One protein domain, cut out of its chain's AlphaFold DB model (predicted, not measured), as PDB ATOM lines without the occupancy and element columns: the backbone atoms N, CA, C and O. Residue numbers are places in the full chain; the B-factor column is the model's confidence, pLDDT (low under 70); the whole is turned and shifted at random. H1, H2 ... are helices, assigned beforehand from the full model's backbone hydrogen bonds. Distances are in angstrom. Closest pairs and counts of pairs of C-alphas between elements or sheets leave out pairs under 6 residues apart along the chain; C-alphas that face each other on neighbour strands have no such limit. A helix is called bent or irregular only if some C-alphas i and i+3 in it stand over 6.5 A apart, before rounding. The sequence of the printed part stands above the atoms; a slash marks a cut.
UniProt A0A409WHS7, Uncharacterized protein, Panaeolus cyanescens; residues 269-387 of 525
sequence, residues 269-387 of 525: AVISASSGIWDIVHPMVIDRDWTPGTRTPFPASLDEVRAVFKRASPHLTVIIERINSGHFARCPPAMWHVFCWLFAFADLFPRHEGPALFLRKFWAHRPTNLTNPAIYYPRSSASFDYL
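Overview. This is residues 269 to 387 of the 525 residues of an uncharacterized protein of Panaeolus cyanescens (UniProt A0A409WHS7). H3 runs through the core, crossed by H1, while H2, bent into two arms, runs along H1 and H4 folds back beside H3. Short H5 is at the edge, by the first residues of H3. The printed part has 119 residues with five named helices, H1 to H5 in chain order, and no named strand: all helix. It is compact, with a radius of gyration of the C-alphas of 13.7 A and spans of 42 by 36 by 25 A.

Along the chain. H1, residues 269 to 285, begins at C-alpha 269 (454.080, 727.885, 356.831), is 23.9 A long and has a kink of 31 degrees near residue 279; it is only just irregular, C-alphas 280 and 283 being 6.8 A apart. H2, residues 302 to 324, was assigned as one helix by its hydrogen bonds but is bent, with C-alphas 311 and 314 7.1 A apart; its arms are H2a, 302 to 311, 14.4 A, and H2b, 314 to 324, 15.5 A. H3, residues 333 to 346, is 20.4 A. H4, residues 354 to 365, 18.3 A, is irregular: C-alphas 361 and 364 are 7.8 A apart. H5, residues 382 to 387, 9.5 A, ends at C-alpha 387 (441.609, 723.972, 347.485).

Arrangement. H3, the hub, touches H1, H4 and, only just, H5, with 3 pairs of C-alphas within 8 A. The closest C-alphas are Ser 274 and Met 335, 5.8 A, at a steep tilt of 51 degrees; Ala 346 and Ala 356, 4.7 A, in a hairpin; and Ala 334 and Leu 387, 5.1 A. H1 touches H2b, closest C-alphas Ala 273 and His 315, 4.6 A. Every O i to N i+4 pair is within hydrogen-bond range in H2a and H2b, against 11 of 13 in H1, 9 of 10 in H3, 4 of 8 in H4 and 0 of 2 in H5, where 2 of 3 O i to N i+3 pairs are.

Size, cuts and confidence. The C-alphas of Arg 295 and Ser 325, farthest apart, are 42.2 A apart. The printed part has no cut; the links H1 to H2 and H4 to H5 are long. The mean pLDDT of the printed part is 74.6; residues 288 to 299, 327 to 331, 333 to 334 and 369 to 387 are under 70.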
ATOM      1  N   ALA A 269     454.338 728.145 355.413       84.25
ATOM      2  CA  ALA A 269     454.080 727.885 356.831       84.25
ATOM      3  C   ALA A 269     452.578 727.904 357.155       84.25
ATOM      4  O   ALA A 269     452.102 727.086 357.935       84.25
ATOM      5  N   VAL A 270     451.817 728.798 356.515       82.75
ATOM      6  CA  VAL A 270     450.362 728.875 356.703       82.75
ATOM      7  C   VAL A 270     449.650 727.717 356.014       82.75
ATOM      8  O   VAL A 270     448.697 727.185 356.574       82.75
ATOM      9  N   ILE A 271     450.116 727.289 354.838       82.31
ATOM     10  CA  ILE A 271     449.596 726.084 354.173       82.31
ATOM     11  C   ILE A 271     449.802 724.859 355.070       82.31
ATOM     12  O   ILE A 271     448.843 724.145 355.349       82.31
ATOM     13  N   SER A 272     451.024 724.662 355.570       85.38
ATOM     14  CA  SER A 272     451.361 723.545 356.458       85.38
ATOM     15  C   SER A 272     450.529 723.572 357.746       85.38
ATOM     16  O   SER A 272     449.893 722.581 358.096       85.38
ATOM     17  N   ALA A 273     450.423 724.735 358.399       87.81
ATOM     18  CA  ALA A 273     449.592 724.894 359.590       87.81
ATOM     19  C   ALA A 273     448.101 724.635 359.311       87.81
ATOM     20  O   ALA A 273     447.432 723.971 360.097       87.81
ATOM     21  N   SER A 274     447.579 725.105 358.175       84.50
ATOM     22  CA  SER A 274     446.186 724.863 357.775       84.50
ATOM     23  C   SER A 274     445.914 723.383 357.514       84.50
ATOM     24  O   SER A 274     444.853 722.890 357.888       84.50
ATOM     25  N   SER A 275     446.868 722.681 356.895       84.88
ATOM     26  CA  SER A 275     446.797 721.233 356.688       84.88
ATOM     27  C   SER A 275     446.778 720.493 358.022       84.88
ATOM     28  O   SER A 275     445.877 719.696 358.245       84.88
ATOM     29  N   GLY A 276     447.682 720.833 358.948       88.00
ATOM     30  CA  GLY A 276     447.726 720.195 360.266       88.00
ATOM     31  C   GLY A 276     446.429 720.369 361.061       88.00
ATOM     32  O   GLY A 276     445.944 719.427 361.680       88.00
ATOM     33  N   ILE A 277     445.794 721.546 360.992       88.81
ATOM     34  CA  ILE A 277     444.472 721.738 361.611       88.81
ATOM     35  C   ILE A 277     443.408 720.896 360.903       88.81
ATOM     36  O   ILE A 277     442.546 720.324 361.567       88.81
ATOM     37  N   TRP A 278     443.444 720.821 359.571       86.12
ATOM     38  CA  TRP A 278     442.502 719.992 358.827       86.12
ATOM     39  C   TRP A 278     442.630 718.514 359.198       86.12
ATOM     40  O   TRP A 278     441.607 717.889 359.441       86.12
ATOM     41  N   ASP A 279     443.840 717.985 359.370       86.06
ATOM     42  CA  ASP A 279     444.063 716.598 359.803       86.06
ATOM     43  C   ASP A 279     443.478 716.314 361.200       86.06
ATOM     44  O   ASP A 279     443.043 715.200 361.494       86.06
ATOM     45  N   ILE A 280     443.402 717.336 362.061       88.50
ATOM     46  CA  ILE A 280     442.778 717.243 363.389       88.50
ATOM     47  C   ILE A 280     441.246 717.315 363.297       88.50
ATOM     48  O   ILE A 280     440.545 716.609 364.023       88.50
ATOM     49  N   VAL A 281     440.718 718.193 362.442       84.00
ATOM     50  CA  VAL A 281     439.277 718.483 362.326       84.00
ATOM     51  C   VAL A 281     438.551 717.465 361.446       84.00
ATOM     52  O   VAL A 281     437.416 717.097 361.749       84.00
ATOM     53  N   HIS A 282     439.190 716.997 360.375       82.38
ATOM     54  CA  HIS A 282     438.608 716.122 359.360       82.38
ATOM     55  C   HIS A 282     437.923 714.888 359.965       82.38
ATOM     56  O   HIS A 282     436.740 714.691 359.667       82.38
ATOM     57  N   PRO A 283     438.559 714.113 360.871       82.44
ATOM     58  CA  PRO A 283     437.931 712.918 361.435       82.44
ATOM     59  C   PRO A 283     436.685 713.216 362.277       82.44
ATOM     60  O   PRO A 283     435.811 712.375 362.441       82.44
ATOM     61  N   MET A 284     436.571 714.431 362.818       76.38
ATOM     62  CA  MET A 284     435.408 714.825 363.617       76.38
ATOM     63  C   MET A 284     434.226 715.301 362.775       76.38
ATOM     64  O   MET A 284     433.095 715.312 363.256       76.38
ATOM     65  N   VAL A 285     434.494 715.738 361.545       74.06
ATOM     66  CA  VAL A 285     433.510 716.388 360.673       74.06
ATOM     67  C   VAL A 285     433.019 715.456 359.575       74.06
ATOM     68  O   VAL A 285     431.828 715.469 359.269       74.06
ATOM     69  N   ILE A 286     433.927 714.695 358.959       72.94
ATOM     70  CA  ILE A 286     433.636 713.861 357.786       72.94
ATOM     71  C   ILE A 286     433.328 712.421 358.186       72.94
ATOM     72  O   ILE A 286     432.407 711.834 357.629       72.94
ATOM     73  N   ASP A 287     434.037 711.870 359.175       70.62
ATOM     74  CA  ASP A 287     433.875 710.456 359.552       70.62
ATOM     75  C   ASP A 287     432.682 710.222 360.499       70.62
ATOM     76  O   ASP A 287     432.404 709.086 360.886       70.62
ATOM     77  N   ARG A 288     431.962 711.285 360.887       69.81
ATOM     78  CA  ARG A 288     430.747 711.205 361.707       69.81
ATOM     79  C   ARG A 288     429.514 711.541 360.879       69.81
ATOM     80  O   ARG A 288     429.476 712.574 360.211       69.81
ATOM     81  N   ASP A 289     428.482 710.708 361.008       60.53
ATOM     82  CA  ASP A 289     427.159 710.903 360.405       60.53
ATOM     83  C   ASP A 289     426.419 712.069 361.077       60.53
ATOM     84  O   ASP A 289     425.502 711.908 361.883       60.53
ATOM     85  N   TRP A 290     426.842 713.285 360.758       63.44
ATOM     86  CA  TRP A 290     426.200 714.519 361.182       63.44
ATOM     87  C   TRP A 290     425.801 715.313 359.947       63.44
ATOM     88  O   TRP A 290     426.593 715.520 359.027       63.44
ATOM     89  N   THR A 291     424.562 715.796 359.938       59.19
ATOM     90  CA  THR A 291     424.080 716.705 358.899       59.19
ATOM     91  C   THR A 291     423.881 718.094 359.506       59.19
ATOM     92  O   THR A 291     423.136 718.254 360.475       59.19
ATOM     93  N   PRO A 292     424.531 719.141 358.972       54.44
ATOM     94  CA  PRO A 292     424.303 720.492 359.461       54.44
ATOM     95  C   PRO A 292     422.843 720.911 359.212       54.44
ATOM     96  O   PRO A 292     422.386 720.920 358.071       54.44
ATOM     97  N   GLY A 293     422.110 721.275 360.271       52.41
ATOM     98  CA  GLY A 293     420.721 721.753 360.188       52.41
ATOM     99  C   GLY A 293     419.636 720.695 360.424       52.41
ATOM    100  O   GLY A 293     418.461 721.049 360.526       52.41
ATOM    101  N   THR A 294     419.992 719.418 360.569       53.12
ATOM    102  CA  THR A 294     419.086 718.405 361.131       53.12
ATOM    103  C   THR A 294     419.145 718.436 362.660       53.12
ATOM    104  O   THR A 294     420.125 718.888 363.242       53.12
ATOM    105  N   ARG A 295     418.104 717.938 363.346       52.66
ATOM    106  CA  ARG A 295     418.067 717.803 364.825       52.66
ATOM    107  C   ARG A 295     419.131 716.849 365.400       52.66
ATOM    108  O   ARG A 295     419.123 716.585 366.597       52.66
ATOM    109  N   THR A 296     420.005 716.302 364.565       53.56
ATOM    110  CA  THR A 296     421.137 715.485 364.995       53.56
ATOM    111  C   THR A 296     422.076 716.340 365.844       53.56
ATOM    112  O   THR A 296     422.453 717.426 365.396       53.56
ATOM    113  N   PRO A 297     422.428 715.895 367.061       58.38
ATOM    114  CA  PRO A 297     423.339 716.633 367.921       58.38
ATOM    115  C   PRO A 297     424.682 716.831 367.221       58.38
ATOM    116  O   PRO A 297     425.083 716.032 366.374       58.38
ATOM    117  N   PHE A 298     425.349 717.929 367.574       65.19
ATOM    118  CA  PHE A 298     426.686 718.253 367.098       65.19
ATOM    119  C   PHE A 298     427.602 717.027 367.209       65.19
ATOM    120  O   PHE A 298     427.541 716.341 368.231       65.19
ATOM    121  N   PRO A 299     428.435 716.719 366.197       65.81
ATOM    122  CA  PRO A 299     429.043 715.404 366.100       65.81
ATOM    123  C   PRO A 299     430.064 715.158 367.195       65.81
ATOM    124  O   PRO A 299     430.475 714.022 367.317       65.81
ATOM    125  N   ALA A 300     430.477 716.167 367.964       71.06
ATOM    126  CA  ALA A 300     431.543 716.104 368.951       71.06
ATOM    127  C   ALA A 300     431.046 716.403 370.371       71.06
ATOM    128  O   ALA A 300     430.277 717.345 370.578       71.06
ATOM    129  N   SER A 301     431.558 715.666 371.358       81.44
ATOM    130  CA  SER A 301     431.414 716.036 372.767       81.44
ATOM    131  C   SER A 301     432.254 717.281 373.090       81.44
ATOM    132  O   SER A 301     433.225 717.600 372.399       81.44
ATOM    133  N   LEU A 302     431.916 717.992 374.171       79.81
ATOM    134  CA  LEU A 302     432.676 719.177 374.600       79.81
ATOM    135  C   LEU A 302     434.160 718.869 374.849       79.81
ATOM    136  O   LEU A 302     435.018 719.703 374.551       79.81
ATOM    137  N   ASP A 303     434.477 717.687 375.378       83.12
ATOM    138  CA  ASP A 303     435.857 717.309 375.681       83.12
ATOM    139  C   ASP A 303     436.644 716.944 374.421       83.12
ATOM    140  O   ASP A 303     437.817 717.306 374.303       83.12
ATOM    141  N   GLU A 304     435.996 716.348 373.420       85.62
ATOM    142  CA  GLU A 304     436.630 716.136 372.120       85.62
ATOM    143  C   GLU A 304     436.925 717.463 371.422       85.62
ATOM    144  O   GLU A 304     438.011 717.643 370.870       85.62
ATOM    145  N   VAL A 305     436.007 718.431 371.505       83.12
ATOM    146  CA  VAL A 305     436.253 719.768 370.959       83.12
ATOM    147  C   VAL A 305     437.414 720.448 371.691       83.12
ATOM    148  O   VAL A 305     438.301 721.008 371.047       83.12
ATOM    149  N   ARG A 306     437.490 720.354 373.024       84.31
ATOM    150  CA  ARG A 306     438.661 720.842 373.781       84.31
ATOM    151  C   ARG A 306     439.954 720.172 373.319       84.31
ATOM    152  O   ARG A 306     440.959 720.860 373.139       84.31
ATOM    153  N   ALA A 307     439.932 718.862 373.076       87.69
ATOM    154  CA  ALA A 307     441.081 718.122 372.567       87.69
ATOM    155  C   ALA A 307     441.479 718.551 371.144       87.69
ATOM    156  O   ALA A 307     442.672 718.597 370.836       87.69
ATOM    157  N   VAL A 308     440.516 718.897 370.282       88.31
ATOM    158  CA  VAL A 308     440.782 719.502 368.964       88.31
ATOM    159  C   VAL A 308     441.497 720.829 369.128       88.31
ATOM    160  O   VAL A 308     442.545 721.024 368.523       88.31
ATOM    161  N   PHE A 309     440.996 721.724 369.980       87.25
ATOM    162  CA  PHE A 309     441.634 723.023 370.191       87.25
ATOM    163  C   PHE A 309     443.023 722.913 370.808       87.25
ATOM    164  O   PHE A 309     443.927 723.627 370.377       87.25
ATOM    165  N   LYS A 310     443.226 721.995 371.760       89.88
ATOM    166  CA  LYS A 310     444.549 721.730 372.340       89.88
ATOM    167  C   LYS A 310     445.546 721.303 371.258       89.88
ATOM    168  O   LYS A 310     446.642 721.847 371.203       89.88
ATOM    169  N   ARG A 311     445.141 720.394 370.362       90.62
ATOM    170  CA  ARG A 311     445.974 719.920 369.243       90.62
ATOM    171  C   ARG A 311     446.160 720.967 368.141       90.62
ATOM    172  O   ARG A 311     447.233 721.054 367.564       90.62
ATOM    173  N   ALA A 312     445.141 721.777 367.861       89.75
ATOM    174  CA  ALA A 312     445.184 722.810 366.826       89.75
ATOM    175  C   ALA A 312     445.948 724.072 367.267       89.75
ATOM    176  O   ALA A 312     446.361 724.858 366.416       89.75
ATOM    177  N   SER A 313     446.143 724.273 368.575       89.12
ATOM    178  CA  SER A 313     446.761 725.473 369.154       89.12
ATOM    179  C   SER A 313     448.123 725.838 368.537       89.12
ATOM    180  O   SER A 313     448.260 726.980 368.092       89.12
ATOM    181  N   PRO A 314     449.103 724.919 368.388       90.56
ATOM    182  CA  PRO A 314     450.402 725.257 367.794       90.56
ATOM    183  C   PRO A 314     450.275 725.763 366.351       90.56
ATOM    184  O   PRO A 314     450.890 726.757 365.972       90.56
ATOM    185  N   HIS A 315     449.411 725.129 365.555       90.50
ATOM    186  CA  HIS A 315     449.155 725.532 364.175       90.50
ATOM    187  C   HIS A 315     448.446 726.891 364.095       90.50
ATOM    188  O   HIS A 315     448.782 727.728 363.258       90.50
ATOM    189  N   LEU A 316     447.490 727.139 364.993       86.75
ATOM    190  CA  LEU A 316     446.790 728.416 365.085       86.75
ATOM    191  C   LEU A 316     447.738 729.556 365.474       86.75
ATOM    192  O   LEU A 316     447.638 730.642 364.905       86.75
ATOM    193  N   THR A 317     448.693 729.309 366.369       87.38
ATOM    194  CA  THR A 317     449.737 730.283 366.721       87.38
ATOM    195  C   THR A 317     450.574 730.668 365.503       87.38
ATOM    196  O   THR A 317     450.693 731.858 365.214       87.38
ATOM    197  N   VAL A 318     451.046 729.689 364.718       87.94
ATOM    198  CA  VAL A 318     451.788 729.955 363.469       87.94
ATOM    199  C   VAL A 318     450.966 730.822 362.516       87.94
ATOM    200  O   VAL A 318     451.484 731.770 361.927       87.94
ATOM    201  N   ILE A 319     449.668 730.538 362.370       83.75
ATOM    202  CA  ILE A 319     448.799 731.326 361.491       83.75
ATOM    203  C   ILE A 319     448.650 732.766 362.013       83.75
ATOM    204  O   ILE A 319     448.775 733.701 361.223       83.75
ATOM    205  N   ILE A 320     448.454 732.972 363.323       82.56
ATOM    206  CA  ILE A 320     448.371 734.315 363.933       82.56
ATOM    207  C   ILE A 320     449.657 735.103 363.720       82.56
ATOM    208  O   ILE A 320     449.599 736.259 363.313       82.56
ATOM    209  N   GLU A 321     450.814 734.508 363.993       85.56
ATOM    210  CA  GLU A 321     452.104 735.187 363.845       85.56
ATOM    211  C   GLU A 321     452.334 735.637 362.400       85.56
ATOM    212  O   GLU A 321     452.794 736.753 362.139       85.56
ATOM    213  N   ARG A 322     451.949 734.800 361.432       85.56
ATOM    214  CA  ARG A 322     452.061 735.126 360.005       85.56
ATOM    215  C   ARG A 322     451.053 736.182 359.554       85.56
ATOM    216  O   ARG A 322     451.402 737.012 358.719       85.56
ATOM    217  N   ILE A 323     449.852 736.204 360.133       78.06
ATOM    218  CA  ILE A 323     448.875 737.283 359.922       78.06
ATOM    219  C   ILE A 323     449.402 738.605 360.494       78.06
ATOM    220  O   ILE A 323     449.438 739.610 359.787       78.06
ATOM    221  N   ASN A 324     449.859 738.597 361.746       80.50
ATOM    222  CA  ASN A 324     450.309 739.797 362.456       80.50
ATOM    223  C   ASN A 324     451.580 740.401 361.854       80.50
ATOM    224  O   ASN A 324     451.740 741.617 361.856       80.50
ATOM    225  N   SER A 325     452.470 739.570 361.312       80.69
ATOM    226  CA  SER A 325     453.684 740.035 360.631       80.69
ATOM    227  C   SER A 325     453.417 740.673 359.262       80.69
ATOM    228  O   SER A 325     454.353 741.119 358.606       80.69
ATOM    229  N   GLY A 326     452.164 740.719 358.793       70.62
ATOM    230  CA  GLY A 326     451.809 741.341 357.514       70.62
ATOM    231  C   GLY A 326     452.301 740.567 356.285       70.62
ATOM    232  O   GLY A 326     452.005 740.951 355.156       70.62
ATOM    233  N   HIS A 327     452.973 739.427 356.479       65.62
ATOM    234  CA  HIS A 327     453.391 738.502 355.420       65.62
ATOM    235  C   HIS A 327     452.223 737.733 354.788       65.62
ATOM    236  O   HIS A 327     452.418 736.851 353.950       65.62
ATOM    237  N   PHE A 328     450.998 738.058 355.190       65.19
ATOM    238  CA  PHE A 328     449.807 737.320 354.844       65.19
ATOM    239  C   PHE A 328     448.713 738.247 354.317       65.19
ATOM    240  O   PHE A 328     447.797 738.648 355.029       65.19
ATOM    241  N   ALA A 329     448.807 738.589 353.032       58.69
ATOM    242  CA  ALA A 329     447.811 739.437 352.381       58.69
ATOM    243  C   ALA A 329     446.478 738.707 352.124       58.69
ATOM    244  O   ALA A 329     445.442 739.358 351.977       58.69
ATOM    245  N   ARG A 330     446.485 737.365 352.027       64.94
ATOM    246  CA  ARG A 330     445.297 736.552 351.720       64.94
ATOM    247  C   ARG A 330     445.347 735.169 352.367       64.94
ATOM    248  O   ARG A 330     446.300 734.423 352.167       64.94
ATOM    249  N   CYS A 331     444.255 734.801 353.042       66.81
ATOM    250  CA  CYS A 331     443.975 733.418 353.422       66.81
ATOM    251  C   CYS A 331     443.837 732.529 352.180       66.81
ATOM    252  O   CYS A 331     443.061 732.902 351.293       66.81
ATOM    253  N   PRO A 332     444.477 731.342 352.114       70.81
ATOM    254  CA  PRO A 332     444.048 730.322 351.173       70.81
ATOM    255  C   PRO A 332     442.548 730.056 351.346       70.81
ATOM    256  O   PRO A 332     442.086 729.957 352.488       70.81
ATOM    257  N   PRO A 333     441.784 729.887 350.253       69.19
ATOM    258  CA  PRO A 333     440.370 729.521 350.335       69.19
ATOM    259  C   PRO A 333     440.127 728.272 351.198       69.19
ATOM    260  O   PRO A 333     439.141 728.215 351.925       69.19
ATOM    261  N   ALA A 334     441.067 727.317 351.193       69.25
ATOM    262  CA  ALA A 334     441.045 726.127 352.049       69.25
ATOM    263  C   ALA A 334     440.937 726.459 353.541       69.25
ATOM    264  O   ALA A 334     440.126 725.892 354.271       69.25
ATOM    265  N   MET A 335     441.739 727.425 353.987       76.19
ATOM    266  CA  MET A 335     441.833 727.804 355.391       76.19
ATOM    267  C   MET A 335     440.540 728.457 355.886       76.19
ATOM    268  O   MET A 335     440.197 728.343 357.059       76.19
ATOM    269  N   TRP A 336     439.776 729.084 354.988       76.94
ATOM    270  CA  TRP A 336     438.457 729.606 355.329       76.94
ATOM    271  C   TRP A 336     437.519 728.502 355.821       76.94
ATOM    272  O   TRP A 336     436.843 728.683 356.830       76.94
ATOM    273  N   HIS A 337     437.522 727.337 355.168       76.25
ATOM    274  CA  HIS A 337     436.717 726.193 355.595       76.25
ATOM    275  C   HIS A 337     437.163 725.654 356.956       76.25
ATOM    276  O   HIS A 337     436.316 725.382 357.804       76.25
ATOM    277  N   VAL A 338     438.476 725.579 357.202       79.88
ATOM    278  CA  VAL A 338     439.019 725.200 358.517       79.88
ATOM    279  C   VAL A 338     438.536 726.159 359.604       79.88
ATOM    280  O   VAL A 338     438.033 725.727 360.641       79.88
ATOM    281  N   PHE A 339     438.628 727.468 359.358       81.50
ATOM    282  CA  PHE A 339     438.157 728.467 360.311       81.50
ATOM    283  C   PHE A 339     436.654 728.382 360.552       81.50
ATOM    284  O   PHE A 339     436.237 728.533 361.695       81.50
ATOM    285  N   CYS A 340     435.840 728.086 359.536       80.50
ATOM    286  CA  CYS A 340     434.405 727.860 359.733       80.50
ATOM    287  C   CYS A 340     434.140 726.776 360.776       80.50
ATOM    288  O   CYS A 340     433.324 726.989 361.670       80.50
ATOM    289  N   TRP A 341     434.861 725.657 360.700       81.00
ATOM    290  CA  TRP A 341     434.720 724.568 361.662       81.00
ATOM    291  C   TRP A 341     435.219 724.938 363.045       81.00
ATOM    292  O   TRP A 341     434.508 724.714 364.018       81.00
ATOM    293  N   LEU A 342     436.385 725.573 363.142       84.62
ATOM    294  CA  LEU A 342     436.889 726.055 364.425       84.62
ATOM    295  C   LEU A 342     435.913 727.042 365.078       84.62
ATOM    296  O   LEU A 342     435.597 726.898 366.253       84.62
ATOM    297  N   PHE A 343     435.369 728.008 364.338       84.94
ATOM    298  CA  PHE A 343     434.383 728.936 364.893       84.94
ATOM    299  C   PHE A 343     433.076 728.239 365.282       84.94
ATOM    300  O   PHE A 343     432.549 728.534 366.350       84.94
ATOM    301  N   ALA A 344     432.594 727.285 364.482       81.19
ATOM    302  CA  ALA A 344     431.418 726.489 364.830       81.19
ATOM    303  C   ALA A 344     431.641 725.663 366.110       81.19
ATOM    304  O   ALA A 344     430.776 725.632 366.979       81.19
ATOM    305  N   PHE A 345     432.819 725.051 366.259       81.38
ATOM    306  CA  PHE A 345     433.217 724.337 367.471       81.38
ATOM    307  C   PHE A 345     433.311 725.266 368.686       81.38
ATOM    308  O   PHE A 345     432.890 724.904 369.781       81.38
ATOM    309  N   ALA A 346     433.868 726.462 368.509       82.88
ATOM    310  CA  ALA A 346     434.032 727.421 369.592       82.88
ATOM    311  C   ALA A 346     432.709 728.048 370.045       82.88
ATOM    312  O   ALA A 346     432.577 728.357 371.225       82.88
ATOM    313  N   ASP A 347     431.729 728.201 369.152       80.50
ATOM    314  CA  ASP A 347     430.394 728.711 369.493       80.50
ATOM    315  C   ASP A 347     429.616 727.764 370.436       80.50
ATOM    316  O   ASP A 347     428.627 728.182 371.036       80.50
ATOM    317  N   LEU A 348     430.079 726.518 370.621       75.62
ATOM    318  CA  LEU A 348     429.569 725.594 371.645       75.62
ATOM    319  C   LEU A 348     430.002 725.978 373.067       75.62
ATOM    320  O   LEU A 348     429.439 725.474 374.038       75.62
ATOM    321  N   PHE A 349     431.013 726.840 373.204       76.94
ATOM    322  CA  PHE A 349     431.533 727.287 374.491       76.94
ATOM    323  C   PHE A 349     430.980 728.669 374.855       76.94
ATOM    324  O   PHE A 349     430.727 729.501 373.976       76.94
ATOM    325  N   PRO A 350     430.846 728.972 376.158       78.19
ATOM    326  CA  PRO A 350     430.581 730.328 376.615       78.19
ATOM    327  C   PRO A 350     431.604 731.313 376.038       78.19
ATOM    328  O   PRO A 350     432.805 731.049 376.017       78.19
ATOM    329  N   ARG A 351     431.139 732.496 375.617       76.44
ATOM    330  CA  ARG A 351     431.954 733.506 374.904       76.44
ATOM    331  C   ARG A 351     433.204 733.982 375.652       76.44
ATOM    332  O   ARG A 351     434.071 734.607 375.042       76.44
ATOM    333  N   HIS A 352     433.269 733.752 376.956       76.12
ATOM    334  CA  HIS A 352     434.305 734.283 377.834       76.12
ATOM    335  C   HIS A 352     435.361 733.247 378.228       76.12
ATOM    336  O   HIS A 352     436.305 733.604 378.926       76.12
ATOM    337  N   GLU A 353     435.252 732.001 377.760       75.62
ATOM    338  CA  GLU A 353     436.116 730.913 378.216       75.62
ATOM    339  C   GLU A 353     436.612 730.019 377.073       75.62
ATOM    340  O   GLU A 353     435.995 729.891 376.013       75.62
ATOM    341  N   GLY A 354     437.764 729.386 377.310       80.62
ATOM    342  CA  GLY A 354     438.282 728.298 376.488       80.62
ATOM    343  C   GLY A 354     438.464 728.649 375.001       80.62
ATOM    344  O   GLY A 354     438.998 729.715 374.671       80.62
ATOM    345  N   PRO A 355     438.047 727.757 374.083       78.44
ATOM    346  CA  PRO A 355     438.215 727.947 372.644       78.44
ATOM    347  C   PRO A 355     437.623 729.240 372.075       78.44
ATOM    348  O   PRO A 355     438.217 729.847 371.182       78.44
ATOM    349  N   ALA A 356     436.484 729.691 372.608       80.00
ATOM    350  CA  ALA A 356     435.829 730.923 372.171       80.00
ATOM    351  C   ALA A 356     436.687 732.160 372.466       80.00
ATOM    352  O   ALA A 356     436.819 733.046 371.616       80.00
ATOM    353  N   LEU A 357     437.329 732.193 373.639       81.38
ATOM    354  CA  LEU A 357     438.242 733.270 374.011       81.38
ATOM    355  C   LEU A 357     439.489 733.279 373.116       81.38
ATOM    356  O   LEU A 357     439.906 734.342 372.652       81.38
ATOM    357  N   PHE A 358     440.057 732.105 372.831       78.94
ATOM    358  CA  PHE A 358     441.233 731.979 371.967       78.94
ATOM    359  C   PHE A 358     440.939 732.426 370.527       78.94
ATOM    360  O   PHE A 358     441.667 733.249 369.963       78.94
ATOM    361  N   LEU A 359     439.822 731.967 369.951       83.31
ATOM    362  CA  LEU A 359     439.420 732.346 368.595       83.31
ATOM    363  C   LEU A 359     439.002 733.810 368.452       83.31
ATOM    364  O   LEU A 359     438.913 734.314 367.331       83.31
ATOM    365  N   ARG A 360     438.827 734.545 369.554       82.19
ATOM    366  CA  ARG A 360     438.604 735.993 369.503       82.19
ATOM    367  C   ARG A 360     439.750 736.732 368.808       82.19
ATOM    368  O   ARG A 360     439.505 737.746 368.160       82.19
ATOM    369  N   LYS A 361     440.980 736.205 368.866       79.56
ATOM    370  CA  LYS A 361     442.132 736.742 368.114       79.56
ATOM    371  C   LYS A 361     441.964 736.613 366.594       79.56
ATOM    372  O   LYS A 361     442.525 737.405 365.850       79.56
ATOM    373  N   PHE A 362     441.142 735.670 366.142       77.19
ATOM    374  CA  PHE A 362     440.831 735.431 364.734       77.19
ATOM    375  C   PHE A 362     439.523 736.088 364.290       77.19
ATOM    376  O   PHE A 362     439.036 735.788 363.205       77.19
ATOM    377  N   TRP A 363     438.917 736.969 365.094       81.19
ATOM    378  CA  TRP A 363     437.578 737.491 364.802       81.19
ATOM    379  C   TRP A 363     437.478 738.210 363.450       81.19
ATOM    380  O   TRP A 363     436.455 738.118 362.779       81.19
ATOM    381  N   ALA A 364     438.557 738.862 363.004       77.06
ATOM    382  CA  ALA A 364     438.641 739.474 361.673       77.06
ATOM    383  C   ALA A 364     438.515 738.453 360.522       77.06
ATOM    384  O   ALA A 364     438.163 738.811 359.400       77.06
ATOM    385  N   HIS A 365     438.781 737.182 360.810       76.12
ATOM    386  CA  HIS A 365     438.668 736.045 359.901       76.12
ATOM    387  C   HIS A 365     437.452 735.171 360.219       76.12
ATOM    388  O   HIS A 365     437.316 734.086 359.654       76.12
ATOM    389  N   ARG A 366     436.563 735.624 361.116       78.38
ATOM    390  CA  ARG A 366     435.324 734.915 361.423       78.38
ATOM    391  C   ARG A 366     434.417 734.926 360.190       78.38
ATOM    392  O   ARG A 366     434.114 736.001 359.664       78.38
ATOM    393  N   PRO A 367     433.931 733.761 359.744       72.69
ATOM    394  CA  PRO A 367     432.992 733.702 358.642       72.69
ATOM    395  C   PRO A 367     431.684 734.409 358.964       72.69
ATOM    396  O   PRO A 367     431.100 734.224 360.032       72.69
ATOM    397  N   THR A 368     431.201 735.208 358.018       70.31
ATOM    398  CA  THR A 368     429.994 736.028 358.181       70.31
ATOM    399  C   THR A 368     428.696 735.218 358.208       70.31
ATOM    400  O   THR A 368     427.695 735.724 358.700       70.31
ATOM    401  N   ASN A 369     428.699 733.968 357.731       66.75
ATOM    402  CA  ASN A 369     427.492 733.147 357.552       66.75
ATOM    403  C   ASN A 369     427.521 731.821 358.335       66.75
ATOM    404  O   ASN A 369     427.057 730.791 357.853       66.75
ATOM    405  N   LEU A 370     428.022 731.833 359.575       65.12
ATOM    406  CA  LEU A 370     428.036 730.645 360.453       65.12
ATOM    407  C   LEU A 370     426.643 730.061 360.750       65.12
ATOM    408  O   LEU A 370     426.541 728.927 361.199       65.12
ATOM    409  N   THR A 371     425.573 730.810 360.471       61.75
ATOM    410  CA  THR A 371     424.176 730.366 360.593       61.75
ATOM    411  C   THR A 371     423.811 729.234 359.638       61.75
ATOM    412  O   THR A 371     422.840 728.525 359.889       61.75
ATOM    413  N   ASN A 372     424.580 729.031 358.564       65.94
ATOM    414  CA  ASN A 372     424.410 727.891 357.673       65.94
ATOM    415  C   ASN A 372     425.730 727.112 357.532       65.94
ATOM    416  O   ASN A 372     426.431 727.245 356.524       65.94
ATOM    417  N   PRO A 373     426.075 726.275 358.531       59.72
ATOM    418  CA  PRO A 373     427.300 725.481 358.509       59.72
ATOM    419  C   PRO A 373     427.364 724.512 357.318       59.72
ATOM    420  O   PRO A 373     428.458 724.144 356.896       59.72
ATOM    421  N   ALA A 374     426.223 724.173 356.695       64.06
ATOM    422  CA  ALA A 374     426.180 723.345 355.488       64.06
ATOM    423  C   ALA A 374     426.880 723.991 354.280       64.06
ATOM    424  O   ALA A 374     427.351 723.277 353.399       64.06
ATOM    425  N   ILE A 375     426.988 725.327 354.235       64.75
ATOM    426  CA  ILE A 375     427.720 726.047 353.175       64.75
ATOM    427  C   ILE A 375     429.222 725.754 353.253       64.75
ATOM    428  O   ILE A 375     429.923 725.784 352.241       64.75
ATOM    429  N   TYR A 376     429.712 725.456 354.453       62.66
ATOM    430  CA  TYR A 376     431.126 725.239 354.727       62.66
ATOM    431  C   TYR A 376     431.469 723.770 354.954       62.66
ATOM    432  O   TYR A 376     432.640 723.453 355.158       62.66
ATOM    433  N   TYR A 377     430.468 722.889 354.878       61.84
ATOM    434  CA  TYR A 377     430.644 721.448 354.913       61.84
ATOM    435  C   TYR A 377     431.203 720.981 353.561       61.84
ATOM    436  O   TYR A 377     430.508 721.081 352.541       61.84
ATOM    437  N   PRO A 378     432.451 720.486 353.504       57.88
ATOM    438  CA  PRO A 378     432.942 719.856 352.292       57.88
ATOM    439  C   PRO A 378     432.082 718.622 352.012       57.88
ATOM    440  O   PRO A 378     432.053 717.681 352.793       57.88
ATOM    441  N   ARG A 379     431.367 718.614 350.879       53.97
ATOM    442  CA  ARG A 379     430.474 717.502 350.484       53.97
ATOM    443  C   ARG A 379     431.214 716.175 350.240       53.97
ATOM    444  O   ARG A 379     430.573 715.161 350.000       53.97
ATOM    445  N   SER A 380     432.547 716.200 350.249       56.09
ATOM    446  CA  SER A 380     433.436 715.038 350.160       56.09
ATOM    447  C   SER A 380     434.846 715.430 350.613       56.09
ATOM    448  O   SER A 380     435.254 716.565 350.349       56.09
ATOM    449  N   SER A 381     435.625 714.501 351.173       50.94
ATOM    450  CA  SER A 381     437.063 714.683 351.465       50.94
ATOM    451  C   SER A 381     437.846 715.216 350.254       50.94
ATOM    452  O   SER A 381     438.606 716.175 350.373       50.94
ATOM    453  N   ALA A 382     437.525 714.724 349.053       53.03
ATOM    454  CA  ALA A 382     438.115 715.168 347.789       53.03
ATOM    455  C   ALA A 382     437.917 716.666 347.488       53.03
ATOM    456  O   ALA A 382     438.688 717.248 346.732       53.03
ATOM    457  N   SER A 383     436.895 717.318 348.058       54.59
ATOM    458  CA  SER A 383     436.661 718.755 347.846       54.59
ATOM    459  C   SER A 383     437.677 719.638 348.575       54.59
ATOM    460  O   SER A 383     437.878 720.780 348.164       54.59
ATOM    461  N   PHE A 384     438.369 719.095 349.582       54.34
ATOM    462  CA  PHE A 384     439.463 719.781 350.259       54.34
ATOM    463  C   PHE A 384     440.761 719.746 349.436       54.34
ATOM    464  O   PHE A 384     441.444 720.764 349.324       54.34
ATOM    465  N   ASP A 385     441.030 718.636 348.737       52.59
ATOM    466  CA  ASP A 385     442.182 718.492 347.830       52.59
ATOM    467  C   ASP A 385     442.152 719.491 346.660       52.59
ATOM    468  O   ASP A 385     443.191 719.904 346.141       52.59
ATOM    469  N   TYR A 386     440.960 719.932 346.238       49.91
ATOM    470  CA  TYR A 386     440.819 720.961 345.200       49.91
ATOM    471  C   TYR A 386     441.261 722.357 345.653       49.91
ATOM    472  O   TYR A 386     441.556 723.190 344.797       49.91
ATOM    473  N   LEU A 387     441.333 722.630 346.958       50.25
ATOM    474  CA  LEU A 387     441.609 723.972 347.485       50.25
ATOM    475  C   LEU A 387     443.108 724.307 347.526       50.25
ATOM    476  O   LEU A 387     443.464 725.479 347.652       50.25
TER     477      LEU A 387